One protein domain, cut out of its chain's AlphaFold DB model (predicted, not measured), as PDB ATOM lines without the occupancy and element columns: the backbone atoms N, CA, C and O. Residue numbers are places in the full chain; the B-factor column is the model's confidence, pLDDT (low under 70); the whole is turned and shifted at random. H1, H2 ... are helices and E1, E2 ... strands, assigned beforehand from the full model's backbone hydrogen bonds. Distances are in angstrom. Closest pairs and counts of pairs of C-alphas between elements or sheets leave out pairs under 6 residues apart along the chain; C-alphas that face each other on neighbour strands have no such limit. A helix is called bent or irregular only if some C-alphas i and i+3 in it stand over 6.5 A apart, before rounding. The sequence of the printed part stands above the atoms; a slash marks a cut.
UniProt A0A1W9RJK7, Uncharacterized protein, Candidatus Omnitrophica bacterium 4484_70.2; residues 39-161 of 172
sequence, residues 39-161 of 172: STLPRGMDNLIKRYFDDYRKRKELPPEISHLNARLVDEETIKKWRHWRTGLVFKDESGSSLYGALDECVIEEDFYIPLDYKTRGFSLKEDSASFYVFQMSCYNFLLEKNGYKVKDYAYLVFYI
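AT A GLANCE: This is residues 39 to 161 of the 172 residues of an uncharacterized protein of Candidatus Omnitrophica bacterium 4484_70.2 (UniProt A0A1W9RJK7). A small sheet, E3, E4 and E5, runs through the middle between two longer helices, H1 and H3, while the two-stranded hairpin of E1 and E2 packs on H3 and reaches out to one end of the longest axis. The short helix H2 sits near one end of H1 and grazes the sheet. The printed part has 123 residues with three named helices and five named strands, in the order H1 H2 E1 E2 E3 E4 H3 E5, and its class is mixed, helices and strands. The larger sheet is mixed, in the order E3 E4 E5, and the pair E1 E2 is antiparallel. The whole is compact, with a radius of gyration of the C-alphas of 14.6 A and spans of 43 by 31 by 27 A.

IN THESE COORDINATES: Begin with E4, residues 112 to 120, 26.0 A from C-alpha 112 at (143.469, 145.721, 133.377). Beside it lie E3, residues 105 to 109, and E5, residues 156 to 160, which ends with C-alpha 160 at (119.129, 151.424, 134.028). Find C-alpha 40 at (112.935, 148.495, 119.754); from there H1, residues 40 to 59, runs 29.6 A. H3, residues 131 to 146, spans 23.4 A and is irregular, with C-alphas 132 and 135 7.2 A apart. H2 is residues 76 to 82, E1 residues 89 to 92 and E2 residues 98 to 101.

HOW THE PARTS SIT: E3 and E4 form an antiparallel hairpin, with N 107 and O 114 3.1 A apart. E4 and E5 are parallel, with N 158 and O 117 2.9 A apart. The pairing is staggered: E4 pairs with E3 over residues 112 to 116 and with E5 over 116 to 120. E4, H3 and E5 make a strand-helix-strand unit, two parallel neighbour strands with a helix between, whose crossover is right-handed. H3 and the sheet make two layers, a helix on one face of a sheet, at a height of 9.6 A; its closest C-alphas to E4 are Asn 141 and Pro 115, 6.5 A. H1 is on the sheet over E4, where the C-alphas of Pro 42 and Thr 120 are closest, 6.2 A. H1 and H3 are apart. H1 and H2 are close but not clearly touching, Arg 57 to Glu 76 at 7.3 A between C-alphas. In the hairpin E1 and E2, N 91 and O 99 are 2.8 A apart; Leu 89 of E1 and Leu 143 of H3 are their closest C-alphas, 5.9 A. In H1 and H2 every O i to N i+4 pair is within hydrogen-bond range, and in H3 10 of 12.

THE WHOLE: The C-alphas farthest apart, those of Pro 64 and Ser 95, are 44.5 A apart. The link from H1 to H2 is long, with 16 residues, of which residues 72 to 73 pair antiparallel with residues 107 to 108 of E3. The printed part has no cut, its mean pLDDT is 94.9, and no printed residue is under 70.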
ATOM      1  N   SER A  39     111.585 144.040 121.096       86.38
ATOM      2  CA  SER A  39     111.307 145.441 121.427       86.38
ATOM      3  C   SER A  39     112.401 146.359 120.871       86.38
ATOM      4  O   SER A  39     113.593 146.099 121.034       86.38
ATOM      5  N   THR A  40     112.004 147.463 120.239       91.00
ATOM      6  CA  THR A  40     112.935 148.495 119.754       91.00
ATOM      7  C   THR A  40     113.449 149.393 120.878       91.00
ATOM      8  O   THR A  40     114.493 150.027 120.723       91.00
ATOM      9  N   LEU A  41     112.765 149.421 122.027       90.69
ATOM     10  CA  LEU A  41     113.094 150.296 123.151       90.69
ATOM     11  C   LEU A  41     114.464 149.974 123.782       90.69
ATOM     12  O   LEU A  41     115.271 150.899 123.871       90.69
ATOM     13  N   PRO A  42     114.803 148.718 124.154       90.44
ATOM     14  CA  PRO A  42     116.132 148.399 124.682       90.44
ATOM     15  C   PRO A  42     117.257 148.789 123.727       90.44
ATOM     16  O   PRO A  42     118.254 149.355 124.155       90.44
ATOM     17  N   ARG A  43     117.068 148.567 122.421       89.69
ATOM     18  CA  ARG A  43     118.044 148.951 121.394       89.69
ATOM     19  C   ARG A  43     118.183 150.472 121.261       89.69
ATOM     20  O   ARG A  43     119.279 150.978 121.048       89.69
ATOM     21  N   GLY A  44     117.079 151.211 121.359       94.69
ATOM     22  CA  GLY A  44     117.100 152.675 121.376       94.69
ATOM     23  C   GLY A  44     117.852 153.222 122.591       94.69
ATOM     24  O   GLY A  44     118.705 154.095 122.441       94.69
ATOM     25  N   MET A  45     117.580 152.655 123.768       94.75
ATOM     26  CA  MET A  45     118.264 152.986 125.021       94.75
ATOM     27  C   MET A  45     119.755 152.655 124.963       94.75
ATOM     28  O   MET A  45     120.566 153.490 125.338       94.75
ATOM     29  N   ASP A  46     120.121 151.491 124.428       93.88
ATOM     30  CA  ASP A  46     121.514 151.086 124.236       93.88
ATOM     31  C   ASP A  46     122.303 152.130 123.430       93.88
ATOM     32  O   ASP A  46     123.329 152.629 123.886       93.88
ATOM     33  N   ASN A  47     121.770 152.569 122.287       95.00
ATOM     34  CA  ASN A  47     122.406 153.618 121.484       95.00
ATOM     35  C   ASN A  47     122.508 154.967 122.215       95.00
ATOM     36  O   ASN A  47     123.474 155.704 122.011       95.00
ATOM     37  N   LEU A  48     121.509 155.323 123.029       96.75
ATOM     38  CA  LEU A  48     121.534 156.545 123.838       96.75
ATOM     39  C   LEU A  48     122.641 156.484 124.894       96.75
ATOM     40  O   LEU A  48     123.416 157.433 125.006       96.75
ATOM     41  N   ILE A  49     122.744 155.362 125.610       96.94
ATOM     42  CA  ILE A  49     123.749 155.142 126.653       96.94
ATOM     43  C   ILE A  49     125.157 155.138 126.045       96.94
ATOM     44  O   ILE A  49     126.036 155.815 126.571       96.94
ATOM     45  N   LYS A  50     125.366 154.499 124.882       96.69
ATOM     46  CA  LYS A  50     126.652 154.556 124.155       96.69
ATOM     47  C   LYS A  50     127.107 155.992 123.911       96.69
ATOM     48  O   LYS A  50     128.233 156.339 124.249       96.69
ATOM     49  N   ARG A  51     126.227 156.839 123.363       97.69
ATOM     50  CA  ARG A  51     126.549 158.256 123.109       97.69
ATOM     51  C   ARG A  51     126.842 159.017 124.397       97.69
ATOM     52  O   ARG A  51     127.784 159.798 124.435       97.69
ATOM     53  N   TYR A  52     126.063 158.759 125.441       97.88
ATOM     54  CA  TYR A  52     126.285 159.342 126.757       97.88
ATOM     55  C   TYR A  52     127.678 158.986 127.307       97.88
ATOM     56  O   TYR A  52     128.426 159.888 127.677       97.88
ATOM     57  N   PHE A  53     128.093 157.715 127.257       97.94
ATOM     58  CA  PHE A  53     129.459 157.300 127.615       97.94
ATOM     59  C   PHE A  53     130.521 157.936 126.709       97.94
ATOM     60  O   PHE A  53     131.577 158.342 127.191       97.94
ATOM     61  N   ASP A  54     130.245 158.072 125.409       97.94
ATOM     62  CA  ASP A  54     131.151 158.728 124.463       97.94
ATOM     63  C   ASP A  54     131.403 160.202 124.815       97.94
ATOM     64  O   ASP A  54     132.534 160.676 124.682       97.94
ATOM     65  N   ASP A  55     130.400 160.917 125.325       98.19
ATOM     66  CA  ASP A  55     130.560 162.304 125.769       98.19
ATOM     67  C   ASP A  55     131.421 162.414 127.037       98.19
ATOM     68  O   ASP A  55     132.293 163.284 127.111       98.19
ATOM     69  N   TYR A  56     131.252 161.505 128.006       98.19
ATOM     70  CA  TYR A  56     132.135 161.427 129.179       98.19
ATOM     71  C   TYR A  56     133.571 161.055 128.793       98.19
ATOM     72  O   TYR A  56     134.524 161.677 129.270       98.19
ATOM     73  N   ARG A  57     133.744 160.127 127.844       97.75
ATOM     74  CA  ARG A  57     135.062 159.742 127.323       97.75
ATOM     75  C   ARG A  57     135.818 160.925 126.725       97.75
ATOM     76  O   ARG A  57     137.004 161.082 127.005       97.75
ATOM     77  N   LYS A  58     135.150 161.784 125.947       97.50
ATOM     78  CA  LYS A  58     135.764 162.996 125.368       97.50
ATOM     79  C   LYS A  58     136.247 163.976 126.436       97.50
ATOM     80  O   LYS A  58     137.274 164.622 126.244       97.50
ATOM     81  N   ARG A  59     135.536 164.059 127.565       97.25
ATOM     82  CA  ARG A  59     135.927 164.868 128.731       97.25
ATOM     83  C   ARG A  59     136.988 164.203 129.611       97.25
ATOM     84  O   ARG A  59     137.509 164.857 130.505       97.25
ATOM     85  N   LYS A  60     137.353 162.943 129.334       96.56
ATOM     86  CA  LYS A  60     138.218 162.103 130.183       96.56
ATOM     87  C   LYS A  60     137.649 161.920 131.594       96.56
ATOM     88  O   LYS A  60     138.392 161.867 132.569       96.56
ATOM     89  N   GLU A  61     136.330 161.808 131.681       97.31
ATOM     90  CA  GLU A  61     135.579 161.625 132.920       97.31
ATOM     91  C   GLU A  61     134.850 160.276 132.906       97.31
ATOM     92  O   GLU A  61     134.614 159.687 131.848       97.31
ATOM     93  N   LEU A  62     134.459 159.803 134.089       97.94
ATOM     94  CA  LEU A  62     133.533 158.685 134.240       97.94
ATOM     95  C   LEU A  62     132.098 159.206 134.412       97.94
ATOM     96  O   LEU A  62     131.897 160.200 135.116       97.94
ATOM     97  N   PRO A  63     131.092 158.532 133.832       97.50
ATOM     98  CA  PRO A  63     129.698 158.784 134.167       97.50
ATOM     99  C   PRO A  63     129.432 158.665 135.682       97.50
ATOM    100  O   PRO A  63     130.008 157.779 136.319       97.50
ATOM    101  N   PRO A  64     128.560 159.507 136.278       97.00
ATOM    102  CA  PRO A  64     128.250 159.509 137.706       97.00
ATOM    103  C   PRO A  64     127.952 158.128 138.295       97.00
ATOM    104  O   PRO A  64     128.431 157.817 139.383       97.00
ATOM    105  N   GLU A  65     127.236 157.280 137.558       95.12
ATOM    106  CA  GLU A  65     126.869 155.919 137.965       95.12
ATOM    107  C   GLU A  65     128.068 154.986 138.193       95.12
ATOM    108  O   GLU A  65     127.958 154.038 138.967       95.12
ATOM    109  N   ILE A  66     129.213 155.264 137.567       97.06
ATOM    110  CA  ILE A  66     130.449 154.485 137.714       97.06
ATOM    111  C   ILE A  66     131.625 155.335 138.207       97.06
ATOM    112  O   ILE A  66     132.756 154.867 138.239       97.06
ATOM    113  N   SER A  67     131.371 156.574 138.634       96.69
ATOM    114  CA  SER A  67     132.409 157.530 139.052       96.69
ATOM    115  C   SER A  67     133.178 157.117 140.313       96.69
ATOM    116  O   SER A  67     134.263 157.624 140.573       96.69
ATOM    117  N   HIS A  68     132.626 156.179 141.083       96.12
ATOM    118  CA  HIS A  68     133.255 155.596 142.265       96.12
ATOM    119  C   HIS A  68     134.335 154.553 141.927       96.12
ATOM    120  O   HIS A  68     135.073 154.139 142.820       96.12
ATOM    121  N   LEU A  69     134.425 154.109 140.670       96.12
ATOM    122  CA  LEU A  69     135.476 153.202 140.222       96.12
ATOM    123  C   LEU A  69     136.789 153.971 140.047       96.12
ATOM    124  O   LEU A  69     136.816 155.042 139.442       96.12
ATOM    125  N   ASN A  70     137.901 153.394 140.508       96.50
ATOM    126  CA  ASN A  70     139.238 153.912 140.214       96.50
ATOM    127  C   ASN A  70     139.690 153.458 138.816       96.50
ATOM    128  O   ASN A  70     140.633 152.680 138.665       96.50
ATOM    129  N   ALA A  71     138.955 153.899 137.799       97.62
ATOM    130  CA  ALA A  71     139.094 153.433 136.431       97.62
ATOM    131  C   ALA A  71     139.045 154.589 135.424       97.62
ATOM    132  O   ALA A  71     138.712 155.729 135.745       97.62
ATOM    133  N   ARG A  72     139.334 154.280 134.163       97.94
ATOM    134  CA  ARG A  72     139.104 155.177 133.023       97.94
ATOM    135  C   ARG A  72     138.399 154.438 131.897       97.94
ATOM    136  O   ARG A  72     138.556 153.230 131.759       97.94
ATOM    137  N   LEU A  73     137.667 155.161 131.054       98.19
ATOM    138  CA  LEU A  73     137.121 154.582 129.826       98.19
ATOM    139  C   LEU A  73     138.256 154.248 128.842       98.19
ATOM    140  O   LEU A  73     139.251 154.977 128.750       98.19
ATOM    141  N   VAL A  74     138.092 153.156 128.090       97.62
ATOM    142  CA  VAL A  74     138.927 152.854 126.914       97.62
ATOM    143  C   VAL A  74     138.828 153.997 125.901       97.62
ATOM    144  O   VAL A  74     137.819 154.697 125.860       97.62
ATOM    145  N   ASP A  75     139.865 154.224 125.094       96.94
ATOM    146  CA  ASP A  75     139.871 155.300 124.103       96.94
ATOM    147  C   ASP A  75     138.813 155.112 122.996       96.94
ATOM    148  O   ASP A  75     138.290 154.020 122.755       96.94
ATOM    149  N   GLU A  76     138.478 156.213 122.319       96.69
ATOM    150  CA  GLU A  76     137.383 156.256 121.347       96.69
ATOM    151  C   GLU A  76     137.647 155.381 120.112       96.69
ATOM    152  O   GLU A  76     136.712 154.789 119.569       96.69
ATOM    153  N   GLU A  77     138.897 155.281 119.658       96.19
ATOM    154  CA  GLU A  77     139.232 154.494 118.474       96.19
ATOM    155  C   GLU A  77     139.081 152.997 118.763       96.19
ATOM    156  O   GLU A  77     138.454 152.265 117.989       96.19
ATOM    157  N   THR A  78     139.604 152.556 119.905       96.44
ATOM    158  CA  THR A  78     139.530 151.167 120.355       96.44
ATOM    159  C   THR A  78     138.086 150.739 120.595       96.44
ATOM    160  O   THR A  78     137.648 149.727 120.039       96.44
ATOM    161  N   ILE A  79     137.296 151.520 121.344       96.94
ATOM    162  CA  ILE A  79     135.923 151.105 121.664       96.94
ATOM    163  C   ILE A  79     135.019 151.069 120.424       96.94
ATOM    164  O   ILE A  79     134.187 150.171 120.287       96.94
ATOM    165  N   LYS A  80     135.215 151.983 119.461       95.81
ATOM    166  CA  LYS A  80     134.497 151.943 118.178       95.81
ATOM    167  C   LYS A  80     134.780 150.654 117.414       95.81
ATOM    168  O   LYS A  80     133.851 150.075 116.854       95.81
ATOM    169  N   LYS A  81     136.029 150.178 117.411       96.19
ATOM    170  CA  LYS A  81     136.384 148.891 116.792       96.19
ATOM    171  C   LYS A  81     135.692 147.734 117.509       96.19
ATOM    172  O   LYS A  81     135.094 146.893 116.840       96.19
ATOM    173  N   TRP A  82     135.727 147.716 118.842       96.94
ATOM    174  CA  TRP A  82     135.186 146.628 119.666       96.94
ATOM    175  C   TRP A  82     133.666 146.498 119.639       96.94
ATOM    176  O   TRP A  82     133.166 145.376 119.673       96.94
ATOM    177  N   ARG A  83     132.931 147.604 119.479       95.19
ATOM    178  CA  ARG A  83     131.464 147.598 119.321       95.19
ATOM    179  C   ARG A  83     130.993 146.951 118.010       95.19
ATOM    180  O   ARG A  83     129.805 146.675 117.840       95.19
ATOM    181  N   HIS A  84     131.895 146.693 117.062       92.94
ATOM    182  CA  HIS A  84     131.574 146.104 115.766       92.94
ATOM    183  C   HIS A  84     132.164 144.701 115.617       92.94
ATOM    184  O   HIS A  84     133.369 144.530 115.488       92.94
ATOM    185  N   TRP A  85     131.306 143.688 115.488       85.00
ATOM    186  CA  TRP A  85     131.720 142.280 115.376       85.00
ATOM    187  C   TRP A  85     132.694 141.961 114.223       85.00
ATOM    188  O   TRP A  85     133.390 140.953 114.273       85.00
ATOM    189  N   ARG A  86     132.741 142.791 113.169       85.44
ATOM    190  CA  ARG A  86     133.644 142.606 112.014       85.44
ATOM    191  C   ARG A  86     135.063 143.113 112.252       85.44
ATOM    192  O   ARG A  86     135.979 142.673 111.568       85.44
ATOM    193  N   THR A  87     135.218 144.079 113.150       87.06
ATOM    194  CA  THR A  87     136.475 144.809 113.390       87.06
ATOM    195  C   THR A  87     136.927 144.736 114.843       87.06
ATOM    196  O   THR A  87     137.970 145.284 115.184       87.06
ATOM    197  N   GLY A  88     136.106 144.132 115.698       87.69
ATOM    198  CA  GLY A  88     136.312 144.034 117.127       87.69
ATOM    199  C   GLY A  88     137.182 142.848 117.504       87.69
ATOM    200  O   GLY A  88     138.090 142.450 116.777       87.69
ATOM    201  N   LEU A  89     136.895 142.292 118.674       96.12
ATOM    202  CA  LEU A  89     137.682 141.208 119.240       96.12
ATOM    203  C   LEU A  89     137.352 139.887 118.546       96.12
ATOM    204  O   LEU A  89     136.182 139.506 118.433       96.12
ATOM    205  N   VAL A  90     138.394 139.177 118.119       96.50
ATOM    206  CA  VAL A  90     138.280 137.867 117.476       96.50
ATOM    207  C   VAL A  90     139.316 136.921 118.062       96.50
ATOM    208  O   VAL A  90     140.476 137.277 118.238       96.50
ATOM    209  N   PHE A  91     138.898 135.692 118.330       96.88
ATOM    210  CA  PHE A  91     139.766 134.555 118.592       96.88
ATOM    211  C   PHE A  91     139.597 133.543 117.458       96.88
ATOM    212  O   PHE A  91     138.475 133.302 117.013       96.88
ATOM    213  N   LYS A  92     140.698 132.954 116.989       96.25
ATOM    214  CA  LYS A  92     140.696 131.842 116.035       96.25
ATOM    215  C   LYS A  92     141.344 130.635 116.690       96.25
ATOM    216  O   LYS A  92     142.418 130.774 117.270       96.25
ATOM    217  N   ASP A  93     140.690 129.488 116.598       94.44
ATOM    218  CA  ASP A  93     141.260 128.231 117.071       94.44
ATOM    219  C   ASP A  93     142.137 127.570 115.994       94.44
ATOM    220  O   ASP A  93     142.182 127.990 114.834       94.44
ATOM    221  N   GLU A  94     142.833 126.504 116.385       93.12
ATOM    222  CA  GLU A  94     143.681 125.711 115.486       93.12
ATOM    223  C   GLU A  94     142.881 125.024 114.370       93.12
ATOM    224  O   GLU A  94     143.421 124.722 113.306       93.12
ATOM    225  N   SER A  95     141.579 124.804 114.588       89.81
ATOM    226  CA  SER A  95     140.686 124.194 113.603       89.81
ATOM    227  C   SER A  95     140.269 125.167 112.497       89.81
ATOM    228  O   SER A  95     139.671 124.735 111.516       89.81
ATOM    229  N   GLY A  96     140.577 126.464 112.632       90.81
ATOM    230  CA  GLY A  96     140.168 127.534 111.720       90.81
ATOM    231  C   GLY A  96     138.777 128.109 112.009       90.81
ATOM    232  O   GLY A  96     138.288 128.940 111.241       90.81
ATOM    233  N   SER A  97     138.132 127.689 113.098       94.31
ATOM    234  CA  SER A  97     136.903 128.305 113.604       94.31
ATOM    235  C   SER A  97     137.226 129.595 114.360       94.31
ATOM    236  O   SER A  97     138.335 129.790 114.857       94.31
ATOM    237  N   SER A  98     136.261 130.507 114.448       95.56
ATOM    238  CA  SER A  98     136.446 131.804 115.097       95.56
ATOM    239  C   SER A  98     135.340 132.126 116.088       95.56
ATOM    240  O   SER A  98     134.171 131.907 115.787       95.56
ATOM    241  N   LEU A  99     135.702 132.731 117.215       96.56
ATOM    242  CA  LEU A  99     134.788 133.402 118.133       96.56
ATOM    243  C   LEU A  99     134.980 134.911 117.984       96.56
ATOM    244  O   LEU A  99     136.099 135.397 118.114       96.56
ATOM    245  N   TYR A 100     133.908 135.649 117.719       96.94
ATOM    246  CA  TYR A 100     133.921 137.108 117.651       96.94
ATOM    247  C   TYR A 100     133.010 137.719 118.716       96.94
ATOM    248  O   TYR A 100     132.010 137.123 119.125       96.94
ATOM    249  N   GLY A 101     133.340 138.935 119.145       94.06
ATOM    250  CA  GLY A 101     132.561 139.701 120.113       94.06
ATOM    251  C   GLY A 101     132.281 141.118 119.629       94.06
ATOM    252  O   GLY A 101     133.110 141.731 118.957       94.06
ATOM    253  N   ALA A 102     131.103 141.629 119.985       94.81
ATOM    254  CA  ALA A 102     130.778 143.047 119.919       94.81
ATOM    255  C   ALA A 102     130.625 143.537 121.360       94.81
ATOM    256  O   ALA A 102     129.604 143.289 121.994       94.81
ATOM    257  N   LEU A 103     131.688 144.132 121.887       94.62
ATOM    258  CA  LEU A 103     131.767 144.575 123.271       94.62
ATOM    259  C   LEU A 103     131.266 146.020 123.352       94.62
ATOM    260  O   LEU A 103     131.733 146.882 122.605       94.62
ATOM    261  N   ASP A 104     130.295 146.264 124.230       94.62
ATOM    262  CA  ASP A 104     129.588 147.543 124.307       94.62
ATOM    263  C   ASP A 104     130.418 148.638 124.989       94.62
ATOM    264  O   ASP A 104     130.539 149.741 124.443       94.62
ATOM    265  N   GLU A 105     131.024 148.332 126.138       97.62
ATOM    266  CA  GLU A 105     131.902 149.238 126.875       97.62
ATOM    267  C   GLU A 105     133.036 148.496 127.605       97.62
ATOM    268  O   GLU A 105     132.953 147.301 127.888       97.62
ATOM    269  N   CYS A 106     134.128 149.200 127.903       98.19
ATOM    270  CA  CYS A 106     135.225 148.675 128.710       98.19
ATOM    271  C   CYS A 106     135.824 149.784 129.568       98.19
ATOM    272  O   CYS A 106     136.076 150.899 129.097       98.19
ATOM    273  N   VAL A 107     136.120 149.443 130.817       98.38
ATOM    274  CA  VAL A 107     136.911 150.287 131.713       98.38
ATOM    275  C   VAL A 107     138.313 149.713 131.860       98.38
ATOM    276  O   VAL A 107     138.533 148.520 131.645       98.38
ATOM    277  N   ILE A 108     139.264 150.581 132.185       98.44
ATOM    278  CA  ILE A 108     140.635 150.211 132.505       98.44
ATOM    279  C   ILE A 108     140.901 150.598 133.955       98.44
ATOM    280  O   ILE A 108     140.884 151.786 134.285       98.44
ATOM    281  N   GLU A 109     141.158 149.598 134.789       97.94
ATOM    282  CA  GLU A 109     141.631 149.750 136.166       97.94
ATOM    283  C   GLU A 109     143.118 149.427 136.193       97.94
ATOM    284  O   GLU A 109     143.513 148.296 135.902       97.94
ATOM    285  N   GLU A 110     143.949 150.423 136.504       96.12
ATOM    286  CA  GLU A 110     145.405 150.341 136.332       96.12
ATOM    287  C   GLU A 110     145.761 149.999 134.866       96.12
ATOM    288  O   GLU A 110     145.633 150.854 133.987       96.12
ATOM    289  N   ASP A 111     146.132 148.743 134.601       96.94
ATOM    290  CA  ASP A 111     146.442 148.186 133.277       96.94
ATOM    291  C   ASP A 111     145.464 147.074 132.841       96.94
ATOM    292  O   ASP A 111     145.681 146.420 131.817       96.94
ATOM    293  N   PHE A 112     144.417 146.805 133.627       98.56
ATOM    294  CA  PHE A 112     143.469 145.721 133.377       98.56
ATOM    295  C   PHE A 112     142.223 146.219 132.655       98.56
ATOM    296  O   PHE A 112     141.558 147.144 133.111       98.56
ATOM    297  N   TYR A 113     141.880 145.555 131.558       98.62
ATOM    298  CA  TYR A 113     140.691 145.803 130.758       98.62
ATOM    299  C   TYR A 113     139.542 144.952 131.282       98.62
ATOM    300  O   TYR A 113     139.640 143.726 131.342       98.62
ATOM    301  N   ILE A 114     138.460 145.614 131.671       98.62
ATOM    302  CA  ILE A 114     137.313 144.989 132.319       98.62
ATOM    303  C   ILE A 114     136.073 145.280 131.467       98.62
ATOM    304  O   ILE A 114     135.710 146.455 131.311       98.62
ATOM    305  N   PRO A 115     135.417 144.246 130.903       98.25
ATOM    306  CA  PRO A 115     134.170 144.423 130.175       98.25
ATOM    307  C   PRO A 115     133.121 145.131 131.033       98.25
ATOM    308  O   PRO A 115     132.922 144.793 132.202       98.25
ATOM    309  N   LEU A 116     132.427 146.089 130.427       98.00
ATOM    310  CA  LEU A 116     131.272 146.755 131.005       98.00
ATOM    311  C   LEU A 116     130.113 146.672 130.015       98.00
ATOM    312  O   LEU A 116     130.257 146.950 128.826       98.00
ATOM    313  N   ASP A 117     128.945 146.295 130.509       96.06
ATOM    314  CA  ASP A 117     127.734 146.211 129.702       96.06
ATOM    315  C   ASP A 117     126.582 146.863 130.467       96.06
ATOM    316  O   ASP A 117     126.490 146.776 131.693       96.06
ATOM    317  N   TYR A 118     125.711 147.565 129.758       93.50
ATOM    318  CA  TYR A 118     124.597 148.279 130.361       93.50
ATOM    319  C   TYR A 118     123.274 147.621 129.971       93.50
ATOM    320  O   TYR A 118     123.019 147.249 128.825       93.50
ATOM    321  N   LYS A 119     122.399 147.451 130.964       92.62
ATOM    322  CA  LYS A 119     121.152 146.696 130.844       92.62
ATOM    323  C   LYS A 119     119.972 147.545 131.269       92.62
ATOM    324  O   LYS A 119     119.871 147.974 132.414       92.62
ATOM    325  N   THR A 120     119.029 147.729 130.356       92.69
ATOM    326  CA  THR A 120     117.764 148.400 130.664       92.69
ATOM    327  C   THR A 120     116.745 147.384 131.160       92.69
ATOM    328  O   THR A 120     116.511 146.368 130.501       92.69
ATOM    329  N   ARG A 121     116.107 147.655 132.301       90.56
ATOM    330  CA  ARG A 121     115.036 146.806 132.850       90.56
ATOM    331  C   ARG A 121     113.837 147.649 133.266       90.56
ATOM    332  O   ARG A 121     113.990 148.775 133.713       90.56
ATOM    333  N   GLY A 122     112.643 147.072 133.142       89.69
ATOM    334  CA  GLY A 122     111.395 147.695 133.603       89.69
ATOM    335  C   GLY A 122     111.060 147.433 135.076       89.69
ATOM    336  O   GLY A 122     110.044 147.916 135.553       89.69
ATOM    337  N   PHE A 123     111.877 146.645 135.782       89.06
ATOM    338  CA  PHE A 123     111.635 146.229 137.165       89.06
ATOM    339  C   PHE A 123     112.950 146.136 137.945       89.06
ATOM    340  O   PHE A 123     114.023 145.974 137.349       89.06
ATOM    341  N   SER A 124     112.851 146.166 139.275       89.69
ATOM    342  CA  SER A 124     113.975 146.000 140.202       89.69
ATOM    343  C   SER A 124     114.728 144.685 139.996       89.69
ATOM    344  O   SER A 124     114.170 143.685 139.522       89.69
ATOM    345  N   LEU A 125     116.023 144.693 140.321       89.06
ATOM    346  CA  LEU A 125     116.874 143.507 140.242       89.06
ATOM    347  C   LEU A 125     116.396 142.431 141.220       89.06
ATOM    348  O   LEU A 125     115.965 142.723 142.331       89.06
ATOM    349  N   LYS A 126     116.479 141.185 140.766       89.06
ATOM    350  CA  LYS A 126     116.426 139.988 141.607       89.06
ATOM    351  C   LYS A 126     117.857 139.528 141.879       89.06
ATOM    352  O   LYS A 126     118.759 139.885 141.122       89.06
ATOM    353  N   GLU A 127     118.042 138.708 142.904       83.06
ATOM    354  CA  GLU A 127     119.353 138.196 143.329       83.06
ATOM    355  C   GLU A 127     120.140 137.523 142.185       83.06
ATOM    356  O   GLU A 127     121.342 137.716 142.045       83.06
ATOM    357  N   ASP A 128     119.444 136.834 141.280       85.69
ATOM    358  CA  ASP A 128     120.009 136.109 140.141       85.69
ATOM    359  C   ASP A 128     120.087 136.927 138.841       85.69
ATOM    360  O   ASP A 128     120.514 136.406 137.811       85.69
ATOM    361  N   SER A 129     119.692 138.205 138.840       83.12
ATOM    362  CA  SER A 129     119.548 138.981 137.595       83.12
ATOM    363  C   SER A 129     120.854 139.130 136.810       83.12
ATOM    364  O   SER A 129     120.813 139.258 135.589       83.12
ATOM    365  N   ALA A 130     122.005 139.082 137.484       85.50
ATOM    366  CA  ALA A 130     123.315 139.118 136.839       85.50
ATOM    367  C   ALA A 130     123.709 137.779 136.183       85.50
ATOM    368  O   ALA A 130     124.465 137.777 135.212       85.50
ATOM    369  N   SER A 131     123.180 136.647 136.669       87.56
ATOM    370  CA  SER A 131     123.595 135.298 136.245       87.56
ATOM    371  C   SER A 131     123.413 135.059 134.742       87.56
ATOM    372  O   SER A 131     124.277 134.461 134.101       87.56
ATOM    373  N   PHE A 132     122.355 135.624 134.151       86.31
ATOM    374  CA  PHE A 132     122.055 135.537 132.718       86.31
ATOM    375  C   PHE A 132     123.143 136.133 131.816       86.31
ATOM    376  O   PHE A 132     123.237 135.772 130.644       86.31
ATOM    377  N   TYR A 133     123.964 137.044 132.342       93.06
ATOM    378  CA  TYR A 133     124.984 137.758 131.574       93.06
ATOM    379  C   TYR A 133     126.393 137.213 131.803       93.06
ATOM    380  O   TYR A 133     127.295 137.551 131.039       93.06
ATOM    381  N   VAL A 134     126.590 136.341 132.800       94.25
ATOM    382  CA  VAL A 134     127.913 135.808 133.168       94.25
ATOM    383  C   VAL A 134     128.595 135.173 131.965       94.25
ATOM    384  O   VAL A 134     129.716 135.541 131.639       94.25
ATOM    385  N   PHE A 135     127.911 134.285 131.241       95.56
ATOM    386  CA  PHE A 135     128.516 133.608 130.093       95.56
ATOM    387  C   PHE A 135     128.925 134.581 128.975       95.56
ATOM    388  O   PHE A 135     129.999 134.444 128.387       95.56
ATOM    389  N   GLN A 136     128.097 135.596 128.710       95.75
ATOM    390  CA  GLN A 136     128.409 136.633 127.729       95.75
ATOM    391  C   GLN A 136     129.647 137.433 128.151       95.75
ATOM    392  O   GLN A 136     130.560 137.616 127.345       95.75
ATOM    393  N   MET A 137     129.700 137.862 129.413       97.25
ATOM    394  CA  MET A 137     130.832 138.609 129.958       97.25
ATOM    395  C   MET A 137     132.111 137.769 129.966       97.25
ATOM    396  O   MET A 137     133.157 138.262 129.556       97.25
ATOM    397  N   SER A 138     132.029 136.481 130.310       97.12
ATOM    398  CA  SER A 138     133.162 135.552 130.234       97.12
ATOM    399  C   SER A 138     133.697 135.409 128.809       97.12
ATOM    400  O   SER A 138     134.910 135.375 128.618       97.12
ATOM    401  N   CYS A 139     132.824 135.377 127.795       97.44
ATOM    402  CA  CYS A 139     133.260 135.367 126.397       97.44
ATOM    403  C   CYS A 139     134.022 136.647 126.031       97.44
ATOM    404  O   CYS A 139     135.043 136.574 125.354       97.44
ATOM    405  N   TYR A 140     133.550 137.816 126.469       97.75
ATOM    406  CA  TYR A 140     134.247 139.083 126.234       97.75
ATOM    407  C   TYR A 140     135.585 139.153 126.960       97.75
ATOM    408  O   TYR A 140     136.574 139.578 126.368       97.75
ATOM    409  N   ASN A 141     135.635 138.662 128.194       97.81
ATOM    410  CA  ASN A 141     136.858 138.596 128.973       97.81
ATOM    411  C   ASN A 141     137.908 137.691 128.312       97.81
ATOM    412  O   ASN A 141     139.050 138.092 128.101       97.81
ATOM    413  N   PHE A 142     137.486 136.500 127.876       98.00
ATOM    414  CA  PHE A 142     138.311 135.583 127.092       98.00
ATOM    415  C   PHE A 142     138.803 136.225 125.789       98.00
ATOM    416  O   PHE A 142     139.967 136.098 125.424       98.00
ATOM    417  N   LEU A 143     137.930 136.936 125.074       97.94
ATOM    418  CA  LEU A 143     138.295 137.603 123.828       97.94
ATOM    419  C   LEU A 143     139.322 138.721 124.044       97.94
ATOM    420  O   LEU A 143     140.256 138.825 123.250       97.94
ATOM    421  N   LEU A 144     139.189 139.521 125.106       98.31
ATOM    422  CA  LEU A 144     140.196 140.510 125.497       98.31
ATOM    423  C   LEU A 144     141.544 139.835 125.790       98.31
ATOM    424  O   LEU A 144     142.556 140.218 125.203       98.31
ATOM    425  N   GLU A 145     141.548 138.777 126.604       98.12
ATOM    426  CA  GLU A 145     142.762 138.018 126.929       98.12
ATOM    427  C   GLU A 145     143.448 137.468 125.665       98.12
ATOM    428  O   GLU A 145     144.643 137.676 125.450       98.12
ATOM    429  N   LYS A 146     142.691 136.824 124.764       97.62
ATOM    430  CA  LYS A 146     143.232 136.273 123.506       97.62
ATOM    431  C   LYS A 146     143.712 137.330 122.517       97.62
ATOM    432  O   LYS A 146     144.450 136.990 121.596       97.62
ATOM    433  N   ASN A 147     143.328 138.586 122.714       97.31
ATOM    434  CA  ASN A 147     143.812 139.723 121.937       97.31
ATOM    435  C   ASN A 147     144.942 140.491 122.655       97.31
ATOM    436  O   ASN A 147     145.319 141.570 122.205       97.31
ATOM    437  N   GLY A 148     145.518 139.926 123.725       97.62
ATOM    438  CA  GLY A 148     146.728 140.434 124.378       97.62
ATOM    439  C   GLY A 148     146.489 141.452 125.493       97.62
ATOM    440  O   GLY A 148     147.451 142.036 125.991       97.62
ATOM    441  N   TYR A 149     145.239 141.670 125.903       98.25
ATOM    442  CA  TYR A 149     144.914 142.572 127.005       98.25
ATOM    443  C   TYR A 149     144.998 141.841 128.348       98.25
ATOM    444  O   TYR A 149     144.592 140.685 128.467       98.25
ATOM    445  N   LYS A 150     145.499 142.527 129.383       98.31
ATOM    446  CA  LYS A 150     145.388 142.040 130.764       98.31
ATOM    447  C   LYS A 150     143.943 142.199 131.209       98.31
ATOM    448  O   LYS A 150     143.361 143.259 131.000       98.31
ATOM    449  N   VAL A 151     143.390 141.182 131.852       98.44
ATOM    450  CA  VAL A 151     141.992 141.172 132.290       98.44
ATOM    451  C   VAL A 151     141.866 140.784 133.760       98.44
ATOM    452  O   VAL A 151     142.775 140.172 134.325       98.44
ATOM    453  N   LYS A 152     140.748 141.157 134.383       97.88
ATOM    454  CA  LYS A 152     140.344 140.658 135.706       97.88
ATOM    455  C   LYS A 152     139.387 139.478 135.553       97.88
ATOM    456  O   LYS A 152     138.929 139.177 134.459       97.88
ATOM    457  N   ASP A 153     139.070 138.809 136.652       96.06
ATOM    458  CA  ASP A 153     138.094 137.716 136.731       96.06
ATOM    459  C   ASP A 153     136.646 138.198 136.950       96.06
ATOM    460  O   ASP A 153     135.743 137.385 137.151       96.06
ATOM    461  N   TYR A 154     136.404 139.510 136.855       96.81
ATOM    462  CA  TYR A 154     135.085 140.133 136.953       96.81
ATOM    463  C   TYR A 154     134.790 141.061 135.770       96.81
ATOM    464  O   TYR A 154     135.672 141.430 134.998       96.81
ATOM    465  N   ALA A 155     133.517 141.433 135.642       97.50
ATOM    466  CA  ALA A 155     132.994 142.393 134.678       97.50
ATOM    467  C   ALA A 155     131.919 143.259 135.348       97.50
ATOM    468  O   ALA A 155     131.324 142.850 136.350       97.50
ATOM    469  N   TYR A 156     131.638 144.429 134.781       97.38
ATOM    470  CA  TYR A 156     130.635 145.353 135.305       97.38
ATOM    471  C   TYR A 156     129.326 145.286 134.521       97.38
ATOM    472  O   TYR A 156     129.309 145.298 133.293       97.38
ATOM    473  N   LEU A 157     128.212 145.278 135.253       96.00
ATOM    474  CA  LEU A 157     126.875 145.451 134.695       96.00
ATOM    475  C   LEU A 157     126.246 146.715 135.275       96.00
ATOM    476  O   LEU A 157     126.048 146.809 136.485       96.00
ATOM    477  N   VAL A 158     125.897 147.668 134.413       95.69
ATOM    478  CA  VAL A 158     125.206 148.901 134.814       95.69
ATOM    479  C   VAL A 158     123.727 148.776 134.468       95.69
ATOM    480  O   VAL A 158     123.355 148.690 133.299       95.69
ATOM    481  N   PHE A 159     122.857 148.764 135.477       94.31
ATOM    482  CA  PHE A 159     121.419 148.613 135.263       94.31
ATOM    483  C   PHE A 159     120.696 149.962 135.253       94.31
ATOM    484  O   PHE A 159     120.688 150.678 136.251       94.31
ATOM    485  N   TYR A 160     120.011 150.263 134.150       94.06
ATOM    486  CA  TYR A 160     119.129 151.424 134.028       94.06
ATOM    487  C   TYR A 160     117.681 150.985 134.242       94.06
ATOM    488  O   TYR A 160     117.113 150.247 133.430       94.06
ATOM    489  N   ILE A 161     117.087 151.434 135.349       93.56
ATOM    490  CA  ILE A 161     115.718 151.088 135.745       93.56
ATOM    491  C   ILE A 161     114.930 152.388 135.932       93.56
ATOM    492  O   ILE A 161     115.179 153.100 136.908       93.56
TER     493      ILE A 161